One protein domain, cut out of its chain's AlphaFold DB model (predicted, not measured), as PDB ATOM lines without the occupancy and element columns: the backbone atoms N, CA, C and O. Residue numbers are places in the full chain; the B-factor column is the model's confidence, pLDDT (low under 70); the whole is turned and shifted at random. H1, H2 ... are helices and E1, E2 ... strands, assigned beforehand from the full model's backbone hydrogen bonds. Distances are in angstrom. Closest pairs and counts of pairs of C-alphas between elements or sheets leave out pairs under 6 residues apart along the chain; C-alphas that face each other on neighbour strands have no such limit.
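Overview. This is residues 20 to 180 of the 191 residues of the protein "Arabinosyltransferase" of Streptomyces sp. SID10244 (UniProt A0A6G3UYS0). What shape would one see first? Two sheets stand face to face as a sandwich: the larger holds E1, E10, E2, E7, E8 and E9, the smaller holds E3, E4, E5 and E6 and covers only part of it, and their strands run nearly in line. H1 and H3 pack together at one end of the sandwich, where E2 and E6 end. What makes up the whole? The printed part has 161 residues with three named helices and ten named strands, in the order E1 E2 H1 E3 H2 E4 E5 E6 H3 E7 E8 E9 E10; both sheets are antiparallel, in the orders just named. The class is mixed, with 77 residues, under half, in named elements, and the whole is compact, with a radius of gyration of the C-alphas of 14.7 A and spans of 46 by 35 by 29 A.

Arrangement. How is the larger sheet built? In order it holds E1, residues 21 to 25, E10, residues 170 to 175, E2, residues 47 to 53, E7, residues 116 to 122, E8, residues 125 to 131, and E9, residues 141 to 144. Within hydrogen-bond range are N 23 and O 173 at 2.9 A for E1 and E10, N 49 and O 172 at 2.8 A for E10 and E2, N 50 and O 119 at 2.8 A for E2 and E7, N 120 and O 127 at 2.8 A for E7 and E8, and N 144 and O 126 at 2.7 A for E8 and E9. E7, E8 and E9 form a meander, each strand the antiparallel neighbour of the one before. And the smaller sheet? It runs E3, residues 64 to 69, E4, residues 83 to 88, E5, residues 91 to 96, and E6, residues 99 to 105, and is twisted, with C-alphas up to 4.5 A off its best plane. N 65 and O 87 are 2.8 A apart for E3 and E4, N 84 and O 95 2.9 A for E4 and E5, and N 94 and O 102 3.0 A for E5 and E6; E4, E5 and E6 form another meander. How do the sheets meet? The parts of this sandwich that face each other are 10.3 A centre to centre, with best planes 7 degrees apart and strands at 8 degrees. The closest C-alphas of E6 and E9 are those of Leu 101 and Phe 142, 6.1 A apart, while E1 is apart from E3, E4, E5 and E6. Where are the helices? H1, residues 54 to 59, and H3, residues 106 to 111, touch about perpendicular at 82 degrees, with the C-alphas of Arg 55 and Gln 110 closest at 4.1 A, and lie on the same face of the smaller sheet, at heights of 8.9 A and 8.5 A over the sheet. H2, residues 78 to 81, only grazes that sheet. H1 has 0 of 2 O i to N i+4 pairs within hydrogen-bond range but 3 of 3 O i to N i+3 pairs, H3 has 1 of 2 O i to N i+4 pairs, and H2 is too short for such a pair.

Along the chain. Where do the first and last strands lie? E1 begins at C-alpha 21, (251.036, 320.796, 172.315), and E10 ends at C-alpha 175, (246.177, 323.274, 173.258). Which elements are long? From first to last C-alpha E2 measures 20.5 A, E7 and E8 19.8 A each, E6 17.5 A and E10 16.2 A.

Size, cuts and confidence. How large is it? The two C-alphas farthest apart, those of Asp 136 and Ile 180, are 47.4 A apart. Are there cuts or long links? The printed part has no cut; the links E1 to E2, 21 residues, and E9 to E10, 25 residues, are long, and residues 36 to 37 pair antiparallel with residues 155 to 156. Is confidence low anywhere? No printed residue is under 70, and the mean pLDDT of the printed part of this model is 93.5.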
ATOM      1  N   LYS A  20     252.276 321.276 167.760       86.56
ATOM      2  CA  LYS A  20     251.087 320.815 168.482       86.56
ATOM      3  C   LYS A  20     251.482 320.466 169.917       86.56
ATOM      4  O   LYS A  20     252.370 319.641 170.122       86.56
ATOM      5  N   THR A  21     250.811 321.071 170.890       90.38
ATOM      6  CA  THR A  21     251.036 320.796 172.315       90.38
ATOM      7  C   THR A  21     249.815 320.104 172.902       90.38
ATOM      8  O   THR A  21     248.684 320.548 172.706       90.38
ATOM      9  N   GLU A  22     250.045 319.018 173.634       92.94
ATOM     10  CA  GLU A  22     249.001 318.274 174.335       92.94
ATOM     11  C   GLU A  22     249.266 318.286 175.838       92.94
ATOM     12  O   GLU A  22     250.401 318.111 176.279       92.94
ATOM     13  N   LEU A  23     248.202 318.463 176.614       93.56
ATOM     14  CA  LEU A  23     248.191 318.220 178.050       93.56
ATOM     15  C   LEU A  23     247.645 316.813 178.284       93.56
ATOM     16  O   LEU A  23     246.562 316.493 177.796       93.56
ATOM     17  N   GLN A  24     248.394 315.990 179.014       95.50
ATOM     18  CA  GLN A  24     248.000 314.635 179.393       95.50
ATOM     19  C   GLN A  24     248.023 314.511 180.912       95.50
ATOM     20  O   GLN A  24     248.970 314.967 181.557       95.50
ATOM     21  N   TRP A  25     246.988 313.894 181.465       96.19
ATOM     22  CA  TRP A  25     246.883 313.617 182.888       96.19
ATOM     23  C   TRP A  25     246.181 312.266 183.111       96.19
ATOM     24  O   TRP A  25     245.205 311.993 182.413       96.19
ATOM     25  N   PRO A  26     246.628 311.416 184.052       95.50
ATOM     26  CA  PRO A  26     247.868 311.513 184.831       95.50
ATOM     27  C   PRO A  26     249.129 311.588 183.952       95.50
ATOM     28  O   PRO A  26     249.102 311.211 182.778       95.50
ATOM     29  N   GLN A  27     250.226 312.144 184.477       90.00
ATOM     30  CA  GLN A  27     251.422 312.384 183.662       90.00
ATOM     31  C   GLN A  27     252.115 311.055 183.307       90.00
ATOM     32  O   GLN A  27     252.401 310.267 184.207       90.00
ATOM     33  N   PRO A  28     252.474 310.795 182.034       84.19
ATOM     34  CA  PRO A  28     253.111 309.530 181.648       84.19
ATOM     35  C   PRO A  28     254.446 309.256 182.355       84.19
ATOM     36  O   PRO A  28     254.802 308.106 182.589       84.19
ATOM     37  N   SER A  29     255.191 310.312 182.694       83.06
ATOM     38  CA  SER A  29     256.465 310.224 183.418       83.06
ATOM     39  C   SER A  29     256.301 309.921 184.908       83.06
ATOM     40  O   SER A  29     257.258 309.487 185.543       83.06
ATOM     41  N   ASN A  30     255.121 310.185 185.468       81.06
ATOM     42  CA  ASN A  30     254.805 309.984 186.875       81.06
ATOM     43  C   ASN A  30     253.290 309.744 187.013       81.06
ATOM     44  O   ASN A  30     252.538 310.714 187.138       81.06
ATOM     45  N   PRO A  31     252.820 308.483 186.947       81.62
ATOM     46  CA  PRO A  31     251.399 308.139 186.884       81.62
ATOM     47  C   PRO A  31     250.730 308.223 188.265       81.62
ATOM     48  O   PRO A  31     250.036 307.300 188.686       81.62
ATOM     49  N   VAL A  32     250.969 309.321 188.980       90.00
ATOM     50  CA  VAL A  32     250.312 309.669 190.241       90.00
ATOM     51  C   VAL A  32     249.175 310.637 189.971       90.00
ATOM     52  O   VAL A  32     249.204 311.426 189.021       90.00
ATOM     53  N   VAL A  33     248.173 310.592 190.836       93.62
ATOM     54  CA  VAL A  33     247.057 311.526 190.773       93.62
ATOM     55  C   VAL A  33     247.444 312.810 191.505       93.62
ATOM     56  O   VAL A  33     247.640 312.827 192.716       93.62
ATOM     57  N   GLU A  34     247.608 313.899 190.760       94.12
ATOM     58  CA  GLU A  34     247.939 315.208 191.322       94.12
ATOM     59  C   GLU A  34     247.327 316.351 190.516       94.12
ATOM     60  O   GLU A  34     247.050 316.216 189.326       94.12
ATOM     61  N   ASN A  35     247.139 317.499 191.163       95.12
ATOM     62  CA  ASN A  35     246.648 318.699 190.499       95.12
ATOM     63  C   ASN A  35     247.727 319.273 189.578       95.12
ATOM     64  O   ASN A  35     248.842 319.556 190.017       95.12
ATOM     65  N   VAL A  36     247.372 319.506 188.315       94.50
ATOM     66  CA  VAL A  36     248.268 320.093 187.314       94.50
ATOM     67  C   VAL A  36     247.699 321.430 186.869       94.50
ATOM     68  O   VAL A  36     246.651 321.490 186.232       94.50
ATOM     69  N   ALA A  37     248.407 322.514 187.179       92.75
ATOM     70  CA  ALA A  37     248.083 323.833 186.653       92.75
ATOM     71  C   ALA A  37     248.626 323.968 185.223       92.75
ATOM     72  O   ALA A  37     249.819 323.793 184.981       92.75
ATOM     73  N   ALA A  38     247.747 324.304 184.284       90.62
ATOM     74  CA  ALA A  38     248.080 324.509 182.877       90.62
ATOM     75  C   ALA A  38     247.200 325.636 182.303       90.62
ATOM     76  O   ALA A  38     246.292 325.371 181.510       90.62
ATOM     77  N   PRO A  39     247.410 326.894 182.739       86.94
ATOM     78  CA  PRO A  39     246.580 328.017 182.326       86.94
ATOM     79  C   PRO A  39     246.710 328.255 180.818       86.94
ATOM     80  O   PRO A  39     247.742 328.717 180.333       86.94
ATOM     81  N   ASN A  40     245.657 327.931 180.067       80.88
ATOM     82  CA  ASN A  40     245.616 328.132 178.625       80.88
ATOM     83  C   ASN A  40     245.177 329.568 178.305       80.88
ATOM     84  O   ASN A  40     244.074 329.978 178.666       80.88
ATOM     85  N   VAL A  41     246.015 330.314 177.579       84.00
ATOM     86  CA  VAL A  41     245.717 331.692 177.143       84.00
ATOM     87  C   VAL A  41     244.495 331.742 176.219       84.00
ATOM     88  O   VAL A  41     243.732 332.700 176.257       84.00
ATOM     89  N   SER A  42     244.272 330.689 175.429       83.44
ATOM     90  CA  SER A  42     243.123 330.572 174.522       83.44
ATOM     91  C   SER A  42     241.841 330.109 175.228       83.44
ATOM     92  O   SER A  42     240.806 329.987 174.575       83.44
ATOM     93  N   TYR A  43     241.901 329.851 176.544       85.69
ATOM     94  CA  TYR A  43     240.853 329.310 177.419       85.69
ATOM     95  C   TYR A  43     240.314 327.927 177.023       85.69
ATOM     96  O   TYR A  43     240.422 326.985 177.808       85.69
ATOM     97  N   ALA A  44     239.750 327.784 175.826       90.81
ATOM     98  CA  ALA A  44     239.223 326.529 175.306       90.81
ATOM     99  C   ALA A  44     240.298 325.755 174.515       90.81
ATOM    100  O   ALA A  44     241.119 326.355 173.813       90.81
ATOM    101  N   PRO A  45     240.300 324.415 174.589       92.06
ATOM    102  CA  PRO A  45     241.188 323.586 173.786       92.06
ATOM    103  C   PRO A  45     240.669 323.461 172.345       92.06
ATOM    104  O   PRO A  45     239.507 323.762 172.055       92.06
ATOM    105  N   VAL A  46     241.513 322.941 171.451       94.00
ATOM    106  CA  VAL A  46     241.079 322.475 170.121       94.00
ATOM    107  C   VAL A  46     240.264 321.186 170.251       94.00
ATOM    108  O   VAL A  46     239.218 321.046 169.622       94.00
ATOM    109  N   SER A  47     240.743 320.263 171.088       95.50
ATOM    110  CA  SER A  47     240.060 319.017 171.433       95.50
ATOM    111  C   SER A  47     240.345 318.625 172.880       95.50
ATOM    112  O   SER A  47     241.399 318.976 173.417       95.50
ATOM    113  N   MET A  48     239.432 317.889 173.501       96.50
ATOM    114  CA  MET A  48     239.561 317.348 174.847       96.50
ATOM    115  C   MET A  48     238.870 315.990 174.937       96.50
ATOM    116  O   MET A  48     237.735 315.848 174.490       96.50
ATOM    117  N   ASP A  49     239.541 315.034 175.565       98.12
ATOM    118  CA  ASP A  49     239.071 313.677 175.802       98.12
ATOM    119  C   ASP A  49     239.293 313.335 177.276       98.12
ATOM    120  O   ASP A  49     240.377 313.559 177.822       98.12
ATOM    121  N   ILE A  50     238.263 312.813 177.931       98.06
ATOM    122  CA  ILE A  50     238.274 312.460 179.350       98.06
ATOM    123  C   ILE A  50     237.723 311.051 179.502       98.06
ATOM    124  O   ILE A  50     236.725 310.696 178.878       98.06
ATOM    125  N   SER A  51     238.350 310.277 180.378       98.00
ATOM    126  CA  SER A  51     237.886 308.970 180.800       98.00
ATOM    127  C   SER A  51     238.105 308.808 182.299       98.00
ATOM    128  O   SER A  51     239.244 308.831 182.765       98.00
ATOM    129  N   VAL A  52     237.025 308.661 183.064       98.12
ATOM    130  CA  VAL A  52     237.076 308.518 184.526       98.12
ATOM    131  C   VAL A  52     236.360 307.227 184.929       98.12
ATOM    132  O   VAL A  52     235.140 307.149 184.784       98.12
ATOM    133  N   PRO A  53     237.075 306.210 185.442       97.69
ATOM    134  CA  PRO A  53     236.446 305.025 186.017       97.69
ATOM    135  C   PRO A  53     235.544 305.398 187.201       97.69
ATOM    136  O   PRO A  53     236.004 306.032 188.152       97.69
ATOM    137  N   CYS A  54     234.280 304.968 187.188       97.00
ATOM    138  CA  CYS A  54     233.317 305.332 188.235       97.00
ATOM    139  C   CYS A  54     233.703 304.785 189.615       97.00
ATOM    140  O   CYS A  54     233.372 305.397 190.628       97.00
ATOM    141  N   ARG A  55     234.446 303.668 189.662       96.56
ATOM    142  CA  ARG A  55     234.962 303.071 190.905       96.56
ATOM    143  C   ARG A  55     235.772 304.047 191.760       96.56
ATOM    144  O   ARG A  55     235.737 303.935 192.977       96.56
ATOM    145  N   LEU A  56     236.430 305.031 191.139       96.81
ATOM    146  CA  LEU A  56     237.214 306.051 191.847       96.81
ATOM    147  C   LEU A  56     236.337 306.942 192.737       96.81
ATOM    148  O   LEU A  56     236.832 307.577 193.661       96.81
ATOM    149  N   ALA A  57     235.017 306.964 192.518       96.81
ATOM    150  CA  ALA A  57     234.095 307.608 193.446       96.81
ATOM    151  C   ALA A  57     234.114 306.953 194.837       96.81
ATOM    152  O   ALA A  57     233.804 307.636 195.807       96.81
ATOM    153  N   ALA A  58     234.493 305.678 194.966       96.00
ATOM    154  CA  ALA A  58     234.640 305.023 196.267       96.00
ATOM    155  C   ALA A  58     235.870 305.523 197.051       96.00
ATOM    156  O   ALA A  58     235.870 305.444 198.276       96.00
ATOM    157  N   ASP A  59     236.873 306.080 196.362       96.06
ATOM    158  CA  ASP A  59     238.093 306.631 196.969       96.06
ATOM    159  C   ASP A  59     237.911 308.081 197.465       96.06
ATOM    160  O   ASP A  59     238.791 308.644 198.117       96.06
ATOM    161  N   LEU A  60     236.759 308.696 197.175       96.38
ATOM    162  CA  LEU A  60     236.384 310.014 197.686       96.38
ATOM    163  C   LEU A  60     235.676 309.919 199.048       96.38
ATOM    164  O   LEU A  60     234.998 308.924 199.329       96.38
ATOM    165  N   PRO A  61     235.710 310.988 199.870       96.12
ATOM    166  CA  PRO A  61     234.962 311.041 201.121       96.12
ATOM    167  C   PRO A  61     233.458 310.728 200.954       96.12
ATOM    168  O   PRO A  61     232.877 310.958 199.881       96.12
ATOM    169  N   PRO A  62     232.770 310.278 202.021       94.44
ATOM    170  CA  PRO A  62     231.326 310.025 201.980       94.44
ATOM    171  C   PRO A  62     230.495 311.258 201.599       94.44
ATOM    172  O   PRO A  62     229.452 311.127 200.968       94.44
ATOM    173  N   SER A  63     230.968 312.462 201.931       94.94
ATOM    174  CA  SER A  63     230.336 313.727 201.531       94.94
ATOM    175  C   SER A  63     230.416 314.006 200.025       94.94
ATOM    176  O   SER A  63     229.638 314.812 199.520       94.94
ATOM    177  N   GLY A  64     231.329 313.343 199.310       96.19
ATOM    178  CA  GLY A  64     231.640 313.616 197.912       96.19
ATOM    179  C   GLY A  64     232.948 314.384 197.720       96.19
ATOM    180  O   GLY A  64     233.684 314.630 198.676       96.19
ATOM    181  N   GLY A  65     233.218 314.729 196.465       97.00
ATOM    182  CA  GLY A  65     234.399 315.449 196.001       97.00
ATOM    183  C   GLY A  65     234.483 315.475 194.473       97.00
ATOM    184  O   GLY A  65     233.609 314.966 193.755       97.00
ATOM    185  N   VAL A  66     235.556 316.067 193.968       97.56
ATOM    186  CA  VAL A  66     235.853 316.178 192.541       97.56
ATOM    187  C   VAL A  66     236.705 314.997 192.089       97.56
ATOM    188  O   VAL A  66     237.828 314.812 192.547       97.56
ATOM    189  N   LEU A  67     236.208 314.220 191.126       97.44
ATOM    190  CA  LEU A  67     237.019 313.194 190.463       97.44
ATOM    191  C   LEU A  67     237.966 313.835 189.451       97.44
ATOM    192  O   LEU A  67     239.151 313.508 189.397       97.44
ATOM    193  N   LEU A  68     237.434 314.767 188.662       97.75
ATOM    194  CA  LEU A  68     238.187 315.532 187.680       97.75
ATOM    195  C   LEU A  68     237.498 316.863 187.400       97.75
ATOM    196  O   LEU A  68     236.274 316.934 187.271       97.75
ATOM    197  N   SER A  69     238.287 317.916 187.233       97.31
ATOM    198  CA  SER A  69     237.805 319.224 186.799       97.31
ATOM    199  C   SER A  69     238.835 319.985 185.979       97.31
ATOM    200  O   SER A  69     240.038 319.797 186.151       97.31
ATOM    201  N   THR A  70     238.359 320.852 185.084       96.12
ATOM    202  CA  THR A  70     239.217 321.676 184.207       96.12
ATOM    203  C   THR A  70     239.637 323.011 184.836       96.12
ATOM    204  O   THR A  70     240.445 323.760 184.276       96.12
ATOM    205  N   VAL A  71     239.070 323.325 186.000       95.19
ATOM    206  CA  VAL A  71     239.319 324.523 186.806       95.19
ATOM    207  C   VAL A  71     239.241 324.131 188.296       95.19
ATOM    208  O   VAL A  71     238.519 323.187 188.612       95.19
ATOM    209  N   PRO A  72     239.917 324.830 189.227       94.31
ATOM    210  CA  PRO A  72     239.799 324.550 190.658       94.31
ATOM    211  C   PRO A  72     238.361 324.739 191.146       94.31
ATOM    212  O   PRO A  72     237.725 325.739 190.813       94.31
ATOM    213  N   GLU A  73     237.858 323.826 191.978       90.62
ATOM    214  CA  GLU A  73     236.480 323.887 192.494       90.62
ATOM    215  C   GLU A  73     236.188 325.159 193.300       90.62
ATOM    216  O   GLU A  73     235.101 325.723 193.188       90.62
ATOM    217  N   ASN A  74     237.163 325.631 194.074       89.56
ATOM    218  CA  ASN A  74     237.078 326.848 194.881       89.56
ATOM    219  C   ASN A  74     237.417 328.131 194.097       89.56
ATOM    220  O   ASN A  74     237.539 329.203 194.693       89.56
ATOM    221  N   GLY A  75     237.608 328.030 192.779       85.12
ATOM    222  CA  GLY A  75     237.854 329.178 191.916       85.12
ATOM    223  C   GLY A  75     236.638 330.102 191.824       85.12
ATOM    224  O   GLY A  75     235.487 329.667 191.898       85.12
ATOM    225  N   ALA A  76     236.886 331.395 191.618       85.31
ATOM    226  CA  ALA A  76     235.819 332.341 191.317       85.31
ATOM    227  C   ALA A  76     235.105 331.916 190.026       85.31
ATOM    228  O   ALA A  76     235.756 331.633 189.023       85.31
ATOM    229  N   GLU A  77     233.774 331.843 190.075       86.12
ATOM    230  CA  GLU A  77     232.932 331.454 188.937       86.12
ATOM    231  C   GLU A  77     233.287 330.088 188.318       86.12
ATOM    232  O   GLU A  77     232.924 329.795 187.185       86.12
ATOM    233  N   ALA A  78     233.951 329.202 189.063       88.75
ATOM    234  CA  ALA A  78     234.436 327.929 188.541       88.75
ATOM    235  C   ALA A  78     233.327 327.114 187.838       88.75
ATOM    236  O   ALA A  78     233.527 326.595 186.739       88.75
ATOM    237  N   GLY A  79     232.125 327.088 188.427       85.88
ATOM    238  CA  GLY A  79     230.939 326.439 187.860       85.88
ATOM    239  C   GLY A  79     230.442 327.029 186.534       85.88
ATOM    240  O   GLY A  79     229.873 326.289 185.733       85.88
ATOM    241  N   THR A  80     230.672 328.319 186.256       88.56
ATOM    242  CA  THR A  80     230.156 328.999 185.051       88.56
ATOM    243  C   THR A  80     231.007 328.728 183.810       88.56
ATOM    244  O   THR A  80     230.489 328.852 182.703       88.56
ATOM    245  N   VAL A  81     232.279 328.343 183.973       90.19
ATOM    246  CA  VAL A  81     233.236 328.184 182.857       90.19
ATOM    247  C   VAL A  81     233.827 326.780 182.734       90.19
ATOM    248  O   VAL A  81     234.157 326.347 181.624       90.19
ATOM    249  N   GLY A  82     233.974 326.074 183.852       92.56
ATOM    250  CA  GLY A  82     234.642 324.781 183.907       92.56
ATOM    251  C   GLY A  82     233.741 323.602 183.559       92.56
ATOM    252  O   GLY A  82     232.513 323.716 183.480       92.56
ATOM    253  N   LEU A  83     234.387 322.451 183.393       96.62
ATOM    254  CA  LEU A  83     233.758 321.140 183.428       96.62
ATOM    255  C   LEU A  83     234.154 320.433 184.720       96.62
ATOM    256  O   LEU A  83     235.317 320.480 185.128       96.62
ATOM    257  N   PHE A  84     233.193 319.750 185.332       97.75
ATOM    258  CA  PHE A  84     233.416 318.956 186.528       97.75
ATOM    259  C   PHE A  84     232.770 317.587 186.415       97.75
ATOM    260  O   PHE A  84     231.572 317.488 186.156       97.75
ATOM    261  N   VAL A  85     233.553 316.558 186.715       98.00
ATOM    262  CA  VAL A  85     233.098 315.212 187.053       98.00
ATOM    263  C   VAL A  85     233.181 315.095 188.575       98.00
ATOM    264  O   VAL A  85     234.276 315.123 189.145       98.00
ATOM    265  N   ARG A  86     232.033 315.030 189.250       96.94
ATOM    266  CA  ARG A  86     231.940 315.050 190.719       96.94
ATOM    267  C   ARG A  86     231.150 313.866 191.232       96.94
ATOM    268  O   ARG A  86     230.184 313.436 190.607       96.94
ATOM    269  N   ALA A  87     231.520 313.405 192.414       97.56
ATOM    270  CA  ALA A  87     230.671 312.556 193.226       97.56
ATOM    271  C   ALA A  87     230.127 313.397 194.383       97.56
ATOM    272  O   ALA A  87     230.871 314.100 195.054       97.56
ATOM    273  N   THR A  88     228.831 313.328 194.621       97.00
ATOM    274  CA  THR A  88     228.177 313.811 195.843       97.00
ATOM    275  C   THR A  88     227.962 312.622 196.781       97.00
ATOM    276  O   THR A  88     228.449 311.523 196.509       97.00
ATOM    277  N   HIS A  89     227.228 312.799 197.877       96.62
ATOM    278  CA  HIS A  89     226.868 311.683 198.751       96.62
ATOM    279  C   HIS A  89     226.158 310.539 197.996       96.62
ATOM    280  O   HIS A  89     226.486 309.374 198.204       96.62
ATOM    281  N   ASP A  90     225.225 310.852 197.091       96.50
ATOM    282  CA  ASP A  90     224.369 309.860 196.424       96.50
ATOM    283  C   ASP A  90     224.438 309.882 194.888       96.50
ATOM    284  O   ASP A  90     223.976 308.932 194.255       96.50
ATOM    285  N   ARG A  91     225.025 310.915 194.268       97.19
ATOM    286  CA  ARG A  91     225.072 311.085 192.800       97.19
ATOM    287  C   ARG A  91     226.473 311.244 192.238       97.19
ATOM    288  O   ARG A  91     227.292 311.949 192.819       97.19
ATOM    289  N   LEU A  92     226.702 310.671 191.065       97.19
ATOM    290  CA  LEU A  92     227.797 311.004 190.165       97.19
ATOM    291  C   LEU A  92     227.262 311.984 189.114       97.19
ATOM    292  O   LEU A  92     226.310 311.674 188.395       97.19
ATOM    293  N   LEU A  93     227.855 313.172 189.053       97.19
ATOM    294  CA  LEU A  93     227.396 314.277 188.223       97.19
ATOM    295  C   LEU A  93     228.491 314.705 187.252       97.19
ATOM    296  O   LEU A  93     229.654 314.845 187.640       97.19
ATOM    297  N   VAL A  94     228.097 315.012 186.017       97.88
ATOM    298  CA  VAL A  94     228.911 315.839 185.124       97.88
ATOM    299  C   VAL A  94     228.218 317.169 184.945       97.88
ATOM    300  O   VAL A  94     227.053 317.221 184.552       97.88
ATOM    301  N   THR A  95     228.939 318.241 185.244       96.75
ATOM    302  CA  THR A  95     228.435 319.605 185.107       96.75
ATOM    303  C   THR A  95     229.358 320.430 184.233       96.75
ATOM    304  O   THR A  95     230.578 320.261 184.260       96.75
ATOM    305  N   GLN A  96     228.765 321.326 183.455       94.56
ATOM    306  CA  GLN A  96     229.488 322.282 182.634       94.56
ATOM    307  C   GLN A  96     228.669 323.567 182.551       94.56
ATOM    308  O   GLN A  96     227.479 323.515 182.247       94.56
ATOM    309  N   ARG A  97     229.295 324.719 182.815       88.44
ATOM    310  CA  ARG A  97     228.638 326.042 182.764       88.44
ATOM    311  C   ARG A  97     227.317 326.112 183.550       88.44
ATOM    312  O   ARG A  97     226.301 326.573 183.037       88.44
ATOM    313  N   ASN A  98     227.329 325.633 184.793       88.81
ATOM    314  CA  ASN A  98     226.180 325.529 185.704       88.81
ATOM    315  C   ASN A  98     225.018 324.636 185.227       88.81
ATOM    316  O   ASN A  98     223.962 324.632 185.858       88.81
ATOM    317  N   ALA A  99     225.195 323.856 184.159       93.12
ATOM    318  CA  ALA A  99     224.227 322.855 183.730       93.12
ATOM    319  C   ALA A  99     224.672 321.457 184.169       93.12
ATOM    320  O   ALA A  99     225.842 321.095 184.029       93.12
ATOM    321  N   VAL A 100     223.729 320.661 184.672       96.69
ATOM    322  CA  VAL A 100     223.926 319.227 184.906       96.69
ATOM    323  C   VAL A 100     223.711 318.502 183.582       96.69
ATOM    324  O   VAL A 100     222.621 318.558 183.020       96.69
ATOM    325  N   LEU A 101     224.761 317.855 183.082       96.81
ATOM    326  CA  LEU A 101     224.763 317.132 181.811       96.81
ATOM    327  C   LEU A 101     224.586 315.626 182.006       96.81
ATOM    328  O   LEU A 101     223.887 314.993 181.226       96.81
ATOM    329  N   LEU A 102     225.201 315.067 183.052       96.94
ATOM    330  CA  LEU A 102     225.049 313.667 183.453       96.94
ATOM    331  C   LEU A 102     224.686 313.598 184.928       96.94
ATOM    332  O   LEU A 102     225.192 314.388 185.730       96.94
ATOM    333  N   ASN A 103     223.824 312.650 185.278       96.81
ATOM    334  CA  ASN A 103     223.386 312.412 186.644       96.81
ATOM    335  C   ASN A 103     222.977 310.952 186.826       96.81
ATOM    336  O   ASN A 103     221.894 310.556 186.391       96.81
ATOM    337  N   VAL A 104     223.822 310.182 187.511       96.94
ATOM    338  CA  VAL A 104     223.571 308.773 187.843       96.94
ATOM    339  C   VAL A 104     223.775 308.534 189.349       96.94
ATOM    340  O   VAL A 104     224.513 309.282 189.994       96.94
ATOM    341  N   PRO A 105     223.131 307.532 189.970       96.44
ATOM    342  CA  PRO A 105     223.388 307.129 191.348       96.44
ATOM    343  C   PRO A 105     224.848 306.710 191.544       96.44
ATOM    344  O   PRO A 105     225.372 305.847 190.838       96.44
ATOM    345  N   ARG A 106     225.502 307.298 192.549       96.06
ATOM    346  CA  ARG A 106     226.890 306.984 192.914       96.06
ATOM    347  C   ARG A 106     227.035 305.526 193.337       96.06
ATOM    348  O   ARG A 106     228.020 304.896 192.971       96.06
ATOM    349  N   ALA A 107     226.075 305.008 194.104       93.81
ATOM    350  CA  ALA A 107     226.147 303.670 194.684       93.81
ATOM    351  C   ALA A 107     226.267 302.575 193.614       93.81
ATOM    352  O   ALA A 107     227.123 301.703 193.753       93.81
ATOM    353  N   ASP A 108     225.471 302.660 192.549       91.69
ATOM    354  CA  ASP A 108     225.476 301.685 191.454       91.69
ATOM    355  C   ASP A 108     226.712 301.870 190.564       91.69
ATOM    356  O   ASP A 108     227.424 300.913 190.255       91.69
ATOM    357  N   ALA A 109     227.029 303.127 190.226       93.88
ATOM    358  CA  ALA A 109     228.160 303.468 189.370       93.88
ATOM    359  C   ALA A 109     229.511 303.052 189.980       93.88
ATOM    360  O   ALA A 109     230.349 302.475 189.290       93.88
ATOM    361  N   GLN A 110     229.737 303.307 191.274       94.62
ATOM    362  CA  GLN A 110     231.028 303.029 191.917       94.62
ATOM    363  C   GLN A 110     231.289 301.530 192.139       94.62
ATOM    364  O   GLN A 110     232.441 301.126 192.281       94.62
ATOM    365  N   GLN A 111     230.239 300.704 192.179       93.06
ATOM    366  CA  GLN A 111     230.357 299.252 192.350       93.06
ATOM    367  C   GLN A 111     230.613 298.526 191.025       93.06
ATOM    368  O   GLN A 111     231.176 297.430 191.026       93.06
ATOM    369  N   ASN A 112     230.232 299.121 189.892       93.88
ATOM    370  CA  ASN A 112     230.452 298.506 188.594       93.88
ATOM    371  C   ASN A 112     231.863 298.800 188.062       93.88
ATOM    372  O   ASN A 112     232.185 299.922 187.672       93.88
ATOM    373  N   ALA A 113     232.693 297.760 187.965       91.44
ATOM    374  CA  ALA A 113     234.050 297.853 187.426       91.44
ATOM    375  C   ALA A 113     234.111 298.295 185.950       91.44
ATOM    376  O   ALA A 113     235.138 298.812 185.516       91.44
ATOM    377  N   GLN A 114     233.033 298.094 185.186       93.19
ATOM    378  CA  GLN A 114     232.927 298.534 183.792       93.19
ATOM    379  C   GLN A 114     232.392 299.966 183.662       93.19
ATOM    380  O   GLN A 114     232.376 300.498 182.557       93.19
ATOM    381  N   CYS A 115     231.952 300.596 184.760       96.50
ATOM    382  CA  CYS A 115     231.401 301.942 184.690       96.50
ATOM    383  C   CYS A 115     232.488 302.985 184.450       96.50
ATOM    384  O   CYS A 115     233.515 303.026 185.145       96.50
ATOM    385  N   ARG A 116     232.233 303.873 183.487       97.44
ATOM    386  CA  ARG A 116     233.179 304.906 183.069       97.44
ATOM    387  C   ARG A 116     232.452 306.146 182.579       97.44
ATOM    388  O   ARG A 116     231.549 306.057 181.763       97.44
ATOM    389  N   VAL A 117     232.888 307.312 183.038       98.06
ATOM    390  CA  VAL A 117     232.465 308.595 182.469       98.06
ATOM    391  C   VAL A 117     233.413 308.942 181.332       98.06
ATOM    392  O   VAL A 117     234.608 309.137 181.570       98.06
ATOM    393  N   VAL A 118     232.887 309.025 180.114       98.31
ATOM    394  CA  VAL A 118     233.639 309.395 178.912       98.31
ATOM    395  C   VAL A 118     233.117 310.726 178.393       98.31
ATOM    396  O   VAL A 118     231.910 310.923 178.270       98.31
ATOM    397  N   ILE A 119     234.015 311.671 178.119       98.25
ATOM    398  CA  ILE A 119     233.649 312.998 177.612       98.25
ATOM    399  C   ILE A 119     234.587 313.361 176.473       98.25
ATOM    400  O   ILE A 119     235.804 313.251 176.600       98.25
ATOM    401  N   HIS A 120     234.009 313.853 175.386       97.88
ATOM    402  CA  HIS A 120     234.718 314.346 174.220       97.88
ATOM    403  C   HIS A 120     234.247 315.758 173.893       97.88
ATOM    404  O   HIS A 120     233.046 316.024 173.825       97.88
ATOM    405  N   ALA A 121     235.183 316.662 173.638       96.50
ATOM    406  CA  ALA A 121     234.884 318.015 173.204       96.50
ATOM    407  C   ALA A 121     235.831 318.434 172.079       96.50
ATOM    408  O   ALA A 121     237.042 318.280 172.191       96.50
ATOM    409  N   ASP A 122     235.294 318.979 170.996       95.31
ATOM    410  CA  ASP A 122     236.057 319.401 169.822       95.31
ATOM    411  C   ASP A 122     235.361 320.586 169.126       95.31
ATOM    412  O   ASP A 122     234.539 321.292 169.721       95.31
ATOM    413  N   THR A 123     235.726 320.874 167.877       92.25
ATOM    414  CA  THR A 123     235.151 321.986 167.101       92.25
ATOM    415  C   THR A 123     233.683 321.796 166.720       92.25
ATOM    416  O   THR A 123     233.037 322.783 166.383       92.25
ATOM    417  N   SER A 124     233.136 320.583 166.829       94.19
ATOM    418  CA  SER A 124     231.710 320.294 166.629       94.19
ATOM    419  C   SER A 124     230.864 320.500 167.889       94.19
ATOM    420  O   SER A 124     229.657 320.702 167.778       94.19
ATOM    421  N   GLY A 125     231.484 320.494 169.072       93.94
ATOM    422  CA  GLY A 125     230.797 320.694 170.344       93.94
ATOM    423  C   GLY A 125     231.310 319.794 171.460       93.94
ATOM    424  O   GLY A 125     232.504 319.504 171.529       93.94
ATOM    425  N   SER A 126     230.437 319.397 172.384       95.62
ATOM    426  CA  SER A 126     230.784 318.544 173.533       95.62
ATOM    427  C   SER A 126     229.771 317.424 173.706       95.62
ATOM    428  O   SER A 126     228.568 317.650 173.638       95.62
ATOM    429  N   ARG A 127     230.246 316.212 173.955       97.38
ATOM    430  CA  ARG A 127     229.425 315.019 174.172       97.38
ATOM    431  C   ARG A 127     230.021 314.192 175.292       97.38
ATOM    432  O   ARG A 127     231.227 314.247 175.525       97.38
ATOM    433  N   GLY A 128     229.200 313.400 175.946       97.44
ATOM    434  CA  GLY A 128     229.695 312.463 176.935       97.44
ATOM    435  C   GLY A 128     228.635 311.475 177.350       97.44
ATOM    436  O   GLY A 128     227.443 311.689 177.123       97.44
ATOM    437  N   GLU A 129     229.097 310.396 177.952       97.38
ATOM    438  CA  GLU A 129     228.262 309.305 178.414       97.38
ATOM    439  C   GLU A 129     228.842 308.652 179.666       97.38
ATOM    440  O   GLU A 129     230.042 308.738 179.942       97.38
ATOM    441  N   VAL A 130     227.965 308.026 180.442       97.12
ATOM    442  CA  VAL A 130     228.327 307.088 181.496       97.12
ATOM    443  C   VAL A 130     228.124 305.690 180.931       97.12
ATOM    444  O   VAL A 130     226.998 305.232 180.764       97.12
ATOM    445  N   GLU A 131     229.220 305.018 180.618       95.75
ATOM    446  CA  GLU A 131     229.221 303.625 180.187       95.75
ATOM    447  C   GLU A 131     229.013 302.706 181.398       95.75
ATOM    448  O   GLU A 131     229.335 303.075 182.529       95.75
ATOM    449  N   GLY A 132     228.514 301.488 181.172       92.31
ATOM    450  CA  GLY A 132     228.444 300.458 182.213       92.31
ATOM    451  C   GLY A 132     227.441 300.745 183.337       92.31
ATOM    452  O   GLY A 132     227.598 300.214 184.433       92.31
ATOM    453  N   VAL A 133     226.415 301.560 183.098       90.12
ATOM    454  CA  VAL A 133     225.257 301.710 183.997       90.12
ATOM    455  C   VAL A 133     223.998 301.150 183.338       90.12
ATOM    456  O   VAL A 133     223.954 300.966 182.123       90.12
ATOM    457  N   ASP A 134     222.990 300.831 184.147       87.56
ATOM    458  CA  ASP A 134     221.682 300.411 183.642       87.56
ATOM    459  C   ASP A 134     221.025 301.577 182.870       87.56
ATOM    460  O   ASP A 134     221.055 302.717 183.348       87.56
ATOM    461  N   PRO A 135     220.463 301.332 181.671       81.94
ATOM    462  CA  PRO A 135     219.916 302.390 180.831       81.94
ATOM    463  C   PRO A 135     218.739 303.159 181.450       81.94
ATOM    464  O   PRO A 135     218.473 304.288 181.033       81.94
ATOM    465  N   ASP A 136     218.051 302.604 182.445       83.25
ATOM    466  CA  ASP A 136     216.922 303.277 183.097       83.25
ATOM    467  C   ASP A 136     217.363 304.176 184.270       83.25
ATOM    468  O   ASP A 136     216.544 304.779 184.976       83.25
ATOM    469  N   VAL A 137     218.676 304.307 184.481       83.12
ATOM    470  CA  VAL A 137     219.251 304.970 185.646       83.12
ATOM    471  C   VAL A 137     219.743 306.382 185.307       83.12
ATOM    472  O   VAL A 137     220.895 306.623 184.957       83.12
ATOM    473  N   GLY A 138     218.852 307.358 185.499       87.12
ATOM    474  CA  GLY A 138     219.184 308.785 185.432       87.12
ATOM    475  C   GLY A 138     219.560 309.291 184.032       87.12
ATOM    476  O   GLY A 138     219.173 308.727 183.013       87.12
ATOM    477  N   THR A 139     220.283 310.411 183.975       93.44
ATOM    478  CA  THR A 139     220.763 310.993 182.711       93.44
ATOM    479  C   THR A 139     222.179 310.504 182.444       93.44
ATOM    480  O   THR A 139     223.130 310.950 183.084       93.44
ATOM    481  N   GLN A 140     222.305 309.584 181.494       93.62
ATOM    482  CA  GLN A 140     223.534 308.839 181.211       93.62
ATOM    483  C   GLN A 140     224.295 309.317 179.970       93.62
ATOM    484  O   GLN A 140     225.441 308.932 179.802       93.62
ATOM    485  N   SER A 141     223.714 310.158 179.111       96.50
ATOM    486  CA  SER A 141     224.417 310.720 177.953       96.50
ATOM    487  C   SER A 141     223.969 312.145 177.644       96.50
ATOM    488  O   SER A 141     222.856 312.556 177.983       96.50
ATOM    489  N   PHE A 142     224.846 312.910 176.999       96.62
ATOM    490  CA  PHE A 142     224.539 314.245 176.494       96.62
ATOM    491  C   PHE A 142     225.271 314.531 175.184       96.62
ATOM    492  O   PHE A 142     226.344 313.989 174.901       96.62
ATOM    493  N   ARG A 143     224.713 315.463 174.408       96.81
ATOM    494  CA  ARG A 143     225.351 316.022 173.216       96.81
ATOM    495  C   ARG A 143     224.979 317.495 173.070       96.81
ATOM    496  O   ARG A 143     223.802 317.838 173.022       96.81
ATOM    497  N   LEU A 144     225.990 318.350 173.023       95.38
ATOM    498  CA  LEU A 144     225.898 319.793 172.833       95.38
ATOM    499  C   LEU A 144     226.531 320.133 171.485       95.38
ATOM    500  O   LEU A 144     227.756 320.179 171.381       95.38
ATOM    501  N   ASP A 145     225.706 320.387 170.474       95.19
ATOM    502  CA  ASP A 145     226.142 320.734 169.112       95.19
ATOM    503  C   ASP A 145     226.434 322.230 168.969       95.19
ATOM    504  O   ASP A 145     225.900 322.921 168.102       95.19
ATOM    505  N   ASP A 146     227.254 322.746 169.877       93.31
ATOM    506  CA  ASP A 146     227.704 324.129 169.854       93.31
ATOM    507  C   ASP A 146     229.235 324.152 169.928       93.31
ATOM    508  O   ASP A 146     229.808 323.786 170.960       93.31
ATOM    509  N   PRO A 147     229.929 324.628 168.879       89.06
ATOM    510  CA  PRO A 147     231.374 324.829 168.893       89.06
ATOM    511  C   PRO A 147     231.870 325.705 170.052       89.06
ATOM    512  O   PRO A 147     233.056 325.660 170.379       89.06
ATOM    513  N   ASN A 148     231.007 326.506 170.676       90.94
ATOM    514  CA  ASN A 148     231.345 327.337 171.829       90.94
ATOM    515  C   ASN A 148     231.067 326.651 173.168       90.94
ATOM    516  O   ASN A 148     231.384 327.241 174.199       90.94
ATOM    517  N   ALA A 149     230.525 325.430 173.183       91.06
ATOM    518  CA  ALA A 149     230.249 324.678 174.403       91.06
ATOM    519  C   ALA A 149     231.500 324.056 175.038       91.06
ATOM    520  O   ALA A 149     231.402 323.549 176.149       91.06
ATOM    521  N   ARG A 150     232.677 324.106 174.392       93.44
ATOM    522  CA  ARG A 150     233.915 323.590 174.998       93.44
ATOM    523  C   ARG A 150     234.179 324.272 176.355       93.44
ATOM    524  O   ARG A 150     234.018 325.499 176.461       93.44
ATOM    525  N   PRO A 151     234.577 323.513 177.390       92.38
ATOM    526  CA  PRO A 151     234.866 324.088 178.692       92.38
ATOM    527  C   PRO A 151     236.180 324.862 178.666       92.38
ATOM    528  O   PRO A 151     237.087 324.576 177.876       92.38
ATOM    529  N   GLN A 152     236.288 325.835 179.564       93.12
ATOM    530  CA  GLN A 152     237.555 326.495 179.834       93.12
ATOM    531  C   GLN A 152     238.480 325.546 180.602       93.12
ATOM    532  O   GLN A 152     238.050 324.872 181.544       93.12
ATOM    533  N   ILE A 153     239.758 325.526 180.219       92.56
ATOM    534  CA  ILE A 153     240.810 324.761 180.888       92.56
ATOM    535  C   ILE A 153     241.858 325.725 181.426       92.56
ATOM    536  O   ILE A 153     242.490 326.467 180.670       92.56
ATOM    537  N   ILE A 154     242.081 325.664 182.736       93.12
ATOM    538  CA  ILE A 154     243.256 326.270 183.378       93.12
ATOM    539  C   ILE A 154     244.143 325.238 184.082       93.12
ATOM    540  O   ILE A 154     245.172 325.588 184.660       93.12
ATOM    541  N   GLY A 155     243.762 323.965 184.016       94.06
ATOM    542  CA  GLY A 155     244.487 322.840 184.582       94.06
ATOM    543  C   GLY A 155     243.618 321.591 184.639       94.06
ATOM    544  O   GLY A 155     242.515 321.569 184.094       94.06
ATOM    545  N   VAL A 156     244.120 320.569 185.320       96.50
ATOM    546  CA  VAL A 156     243.362 319.379 185.711       96.50
ATOM    547  C   VAL A 156     243.441 319.266 187.226       96.50
ATOM    548  O   VAL A 156     244.543 319.222 187.779       96.50
ATOM    549  N   TYR A 157     242.285 319.256 187.887       96.94
ATOM    550  CA  TYR A 157     242.186 319.233 189.346       96.94
ATOM    551  C   TYR A 157     241.286 318.099 189.831       96.94
ATOM    552  O   TYR A 157     240.306 317.744 189.171       96.94
ATOM    553  N   THR A 158     241.616 317.552 190.994       97.44
ATOM    554  CA  THR A 158     240.986 316.380 191.600       97.44
ATOM    555  C   THR A 158     241.115 316.430 193.125       97.44
ATOM    556  O   THR A 158     242.070 317.008 193.650       97.44
ATOM    557  N   ASP A 159     240.184 315.773 193.812       97.06
ATOM    558  CA  ASP A 159     240.255 315.471 195.246       97.06
ATOM    559  C   ASP A 159     240.663 314.014 195.511       97.06
ATOM    560  O   ASP A 159     240.695 313.569 196.660       97.06
ATOM    561  N   LEU A 160     240.956 313.247 194.456       96.88
ATOM    562  CA  LEU A 160     241.397 311.866 194.584       96.88
ATOM    563  C   LEU A 160     242.747 311.777 195.324       96.88
ATOM    564  O   LEU A 160     243.652 312.578 195.060       96.88
ATOM    565  N   PRO A 161     242.919 310.784 196.217       95.50
ATOM    566  CA  PRO A 161     244.210 310.497 196.832       95.50
ATOM    567  C   PRO A 161     245.298 310.216 195.785       95.50
ATOM    568  O   PRO A 161     245.032 309.680 194.712       95.50
ATOM    569  N   LYS A 162     246.554 310.558 196.092       93.69
ATOM    570  CA  LYS A 162     247.664 310.459 195.123       93.69
ATOM    571  C   LYS A 162     247.980 309.030 194.677       93.69
ATOM    572  O   LYS A 162     248.545 308.837 193.602       93.69
ATOM    573  N   ASP A 163     247.673 308.070 195.537       91.75
ATOM    574  CA  ASP A 163     247.985 306.647 195.442       91.75
ATOM    575  C   ASP A 163     246.858 305.809 194.823       91.75
ATOM    576  O   ASP A 163     247.027 304.598 194.660       91.75
ATOM    577  N   VAL A 164     245.731 306.426 194.439       93.69
ATOM    578  CA  VAL A 164     244.662 305.696 193.748       93.69
ATOM    579  C   VAL A 164     245.140 305.139 192.410       93.69
ATOM    580  O   VAL A 164     246.034 305.667 191.746       93.69
ATOM    581  N   SER A 165     244.489 304.060 191.980       91.62
ATOM    582  CA  SER A 165     244.775 303.437 190.693       91.62
ATOM    583  C   SER A 165     244.466 304.394 189.537       91.62
ATOM    584  O   SER A 165     243.335 304.839 189.361       91.62
ATOM    585  N   THR A 166     245.465 304.651 188.696       93.25
ATOM    586  CA  THR A 166     245.328 305.439 187.462       93.25
ATOM    587  C   THR A 166     244.850 304.611 186.269       93.25
ATOM    588  O   THR A 166     244.721 305.121 185.158       93.25
ATOM    589  N   GLU A 167     244.552 303.326 186.475       92.88
ATOM    590  CA  GLU A 167     244.122 302.431 185.408       92.88
ATOM    591  C   GLU A 167     242.785 302.887 184.812       92.88
ATOM    592  O   GLU A 167     241.748 302.918 185.479       92.88
ATOM    593  N   GLY A 168     242.826 303.246 183.529       93.25
ATOM    594  CA  GLY A 168     241.687 303.788 182.804       93.25
ATOM    595  C   GLY A 168     241.378 305.254 183.119       93.25
ATOM    596  O   GLY A 168     240.527 305.818 182.441       93.25
ATOM    597  N   LEU A 169     242.035 305.886 184.089       96.62
ATOM    598  CA  LEU A 169     241.897 307.318 184.322       96.62
ATOM    599  C   LEU A 169     242.726 308.069 183.282       96.62
ATOM    600  O   LEU A 169     243.940 307.886 183.198       96.62
ATOM    601  N   SER A 170     242.084 308.904 182.475       97.00
ATOM    602  CA  SER A 170     242.800 309.719 181.502       97.00
ATOM    603  C   SER A 170     242.100 311.035 181.208       97.00
ATOM    604  O   SER A 170     240.879 311.160 181.219       97.00
ATOM    605  N   TYR A 171     242.928 312.017 180.913       97.38
ATOM    606  CA  TYR A 171     242.579 313.321 180.408       97.38
ATOM    607  C   TYR A 171     243.600 313.664 179.335       97.38
ATOM    608  O   TYR A 171     244.814 313.538 179.538       97.38
ATOM    609  N   ARG A 172     243.111 314.131 178.195       97.06
ATOM    610  CA  ARG A 172     243.928 314.642 177.104       97.06
ATOM    611  C   ARG A 172     243.285 315.906 176.576       97.06
ATOM    612  O   ARG A 172     242.094 315.914 176.301       97.06
ATOM    613  N   SER A 173     244.067 316.955 176.362       95.94
ATOM    614  CA  SER A 173     243.588 318.121 175.620       95.94
ATOM    615  C   SER A 173     244.643 318.672 174.677       95.94
ATOM    616  O   SER A 173     245.792 318.865 175.077       95.94
ATOM    617  N   THR A 174     244.240 318.980 173.446       95.06
ATOM    618  CA  THR A 174     245.075 319.691 172.473       95.06
ATOM    619  C   THR A 174     244.971 321.192 172.718       95.06
ATOM    620  O   THR A 174     243.890 321.775 172.579       95.06
ATOM    621  N   ILE A 175     246.093 321.825 173.051       91.62
ATOM    622  CA  ILE A 175     246.177 323.274 173.258       91.62
ATOM    623  C   ILE A 175     246.156 323.982 171.900       91.62
ATOM    624  O   ILE A 175     246.753 323.518 170.930       91.62
ATOM    625  N   ASP A 176     245.473 325.123 171.834       90.00
ATOM    626  CA  ASP A 176     245.452 325.961 170.639       90.00
ATOM    627  C   ASP A 176     246.731 326.804 170.535       90.00
ATOM    628  O   ASP A 176     246.845 327.874 171.133       90.00
ATOM    629  N   THR A 177     247.698 326.301 169.767       89.06
ATOM    630  CA  THR A 177     248.996 326.938 169.509       89.06
ATOM    631  C   THR A 177     249.080 327.574 168.120       89.06
ATOM    632  O   THR A 177     250.179 327.843 167.635       89.06
ATOM    633  N   ARG A 178     247.945 327.865 167.460       89.25
ATOM    634  CA  ARG A 178     247.920 328.336 166.056       89.25
ATOM    635  C   ARG A 178     248.707 329.627 165.793       89.25
ATOM    636  O   ARG A 178     249.094 329.891 164.660       89.25
ATOM    637  N   PHE A 179     248.934 330.432 166.831       88.69
ATOM    638  CA  PHE A 179     249.687 331.686 166.754       88.69
ATOM    639  C   PHE A 179     251.185 331.519 167.057       88.69
ATOM    640  O   PHE A 179     251.956 332.454 166.856       88.69
ATOM    641  N   ILE A 180     251.613 330.335 167.502       88.56
ATOM    642  CA  ILE A 180     253.011 330.002 167.788       88.56
ATOM    643  C   ILE A 180     253.559 329.240 166.579       88.56
ATOM    644  O   ILE A 180     253.506 328.011 166.515       88.56
TER     645      ILE A 180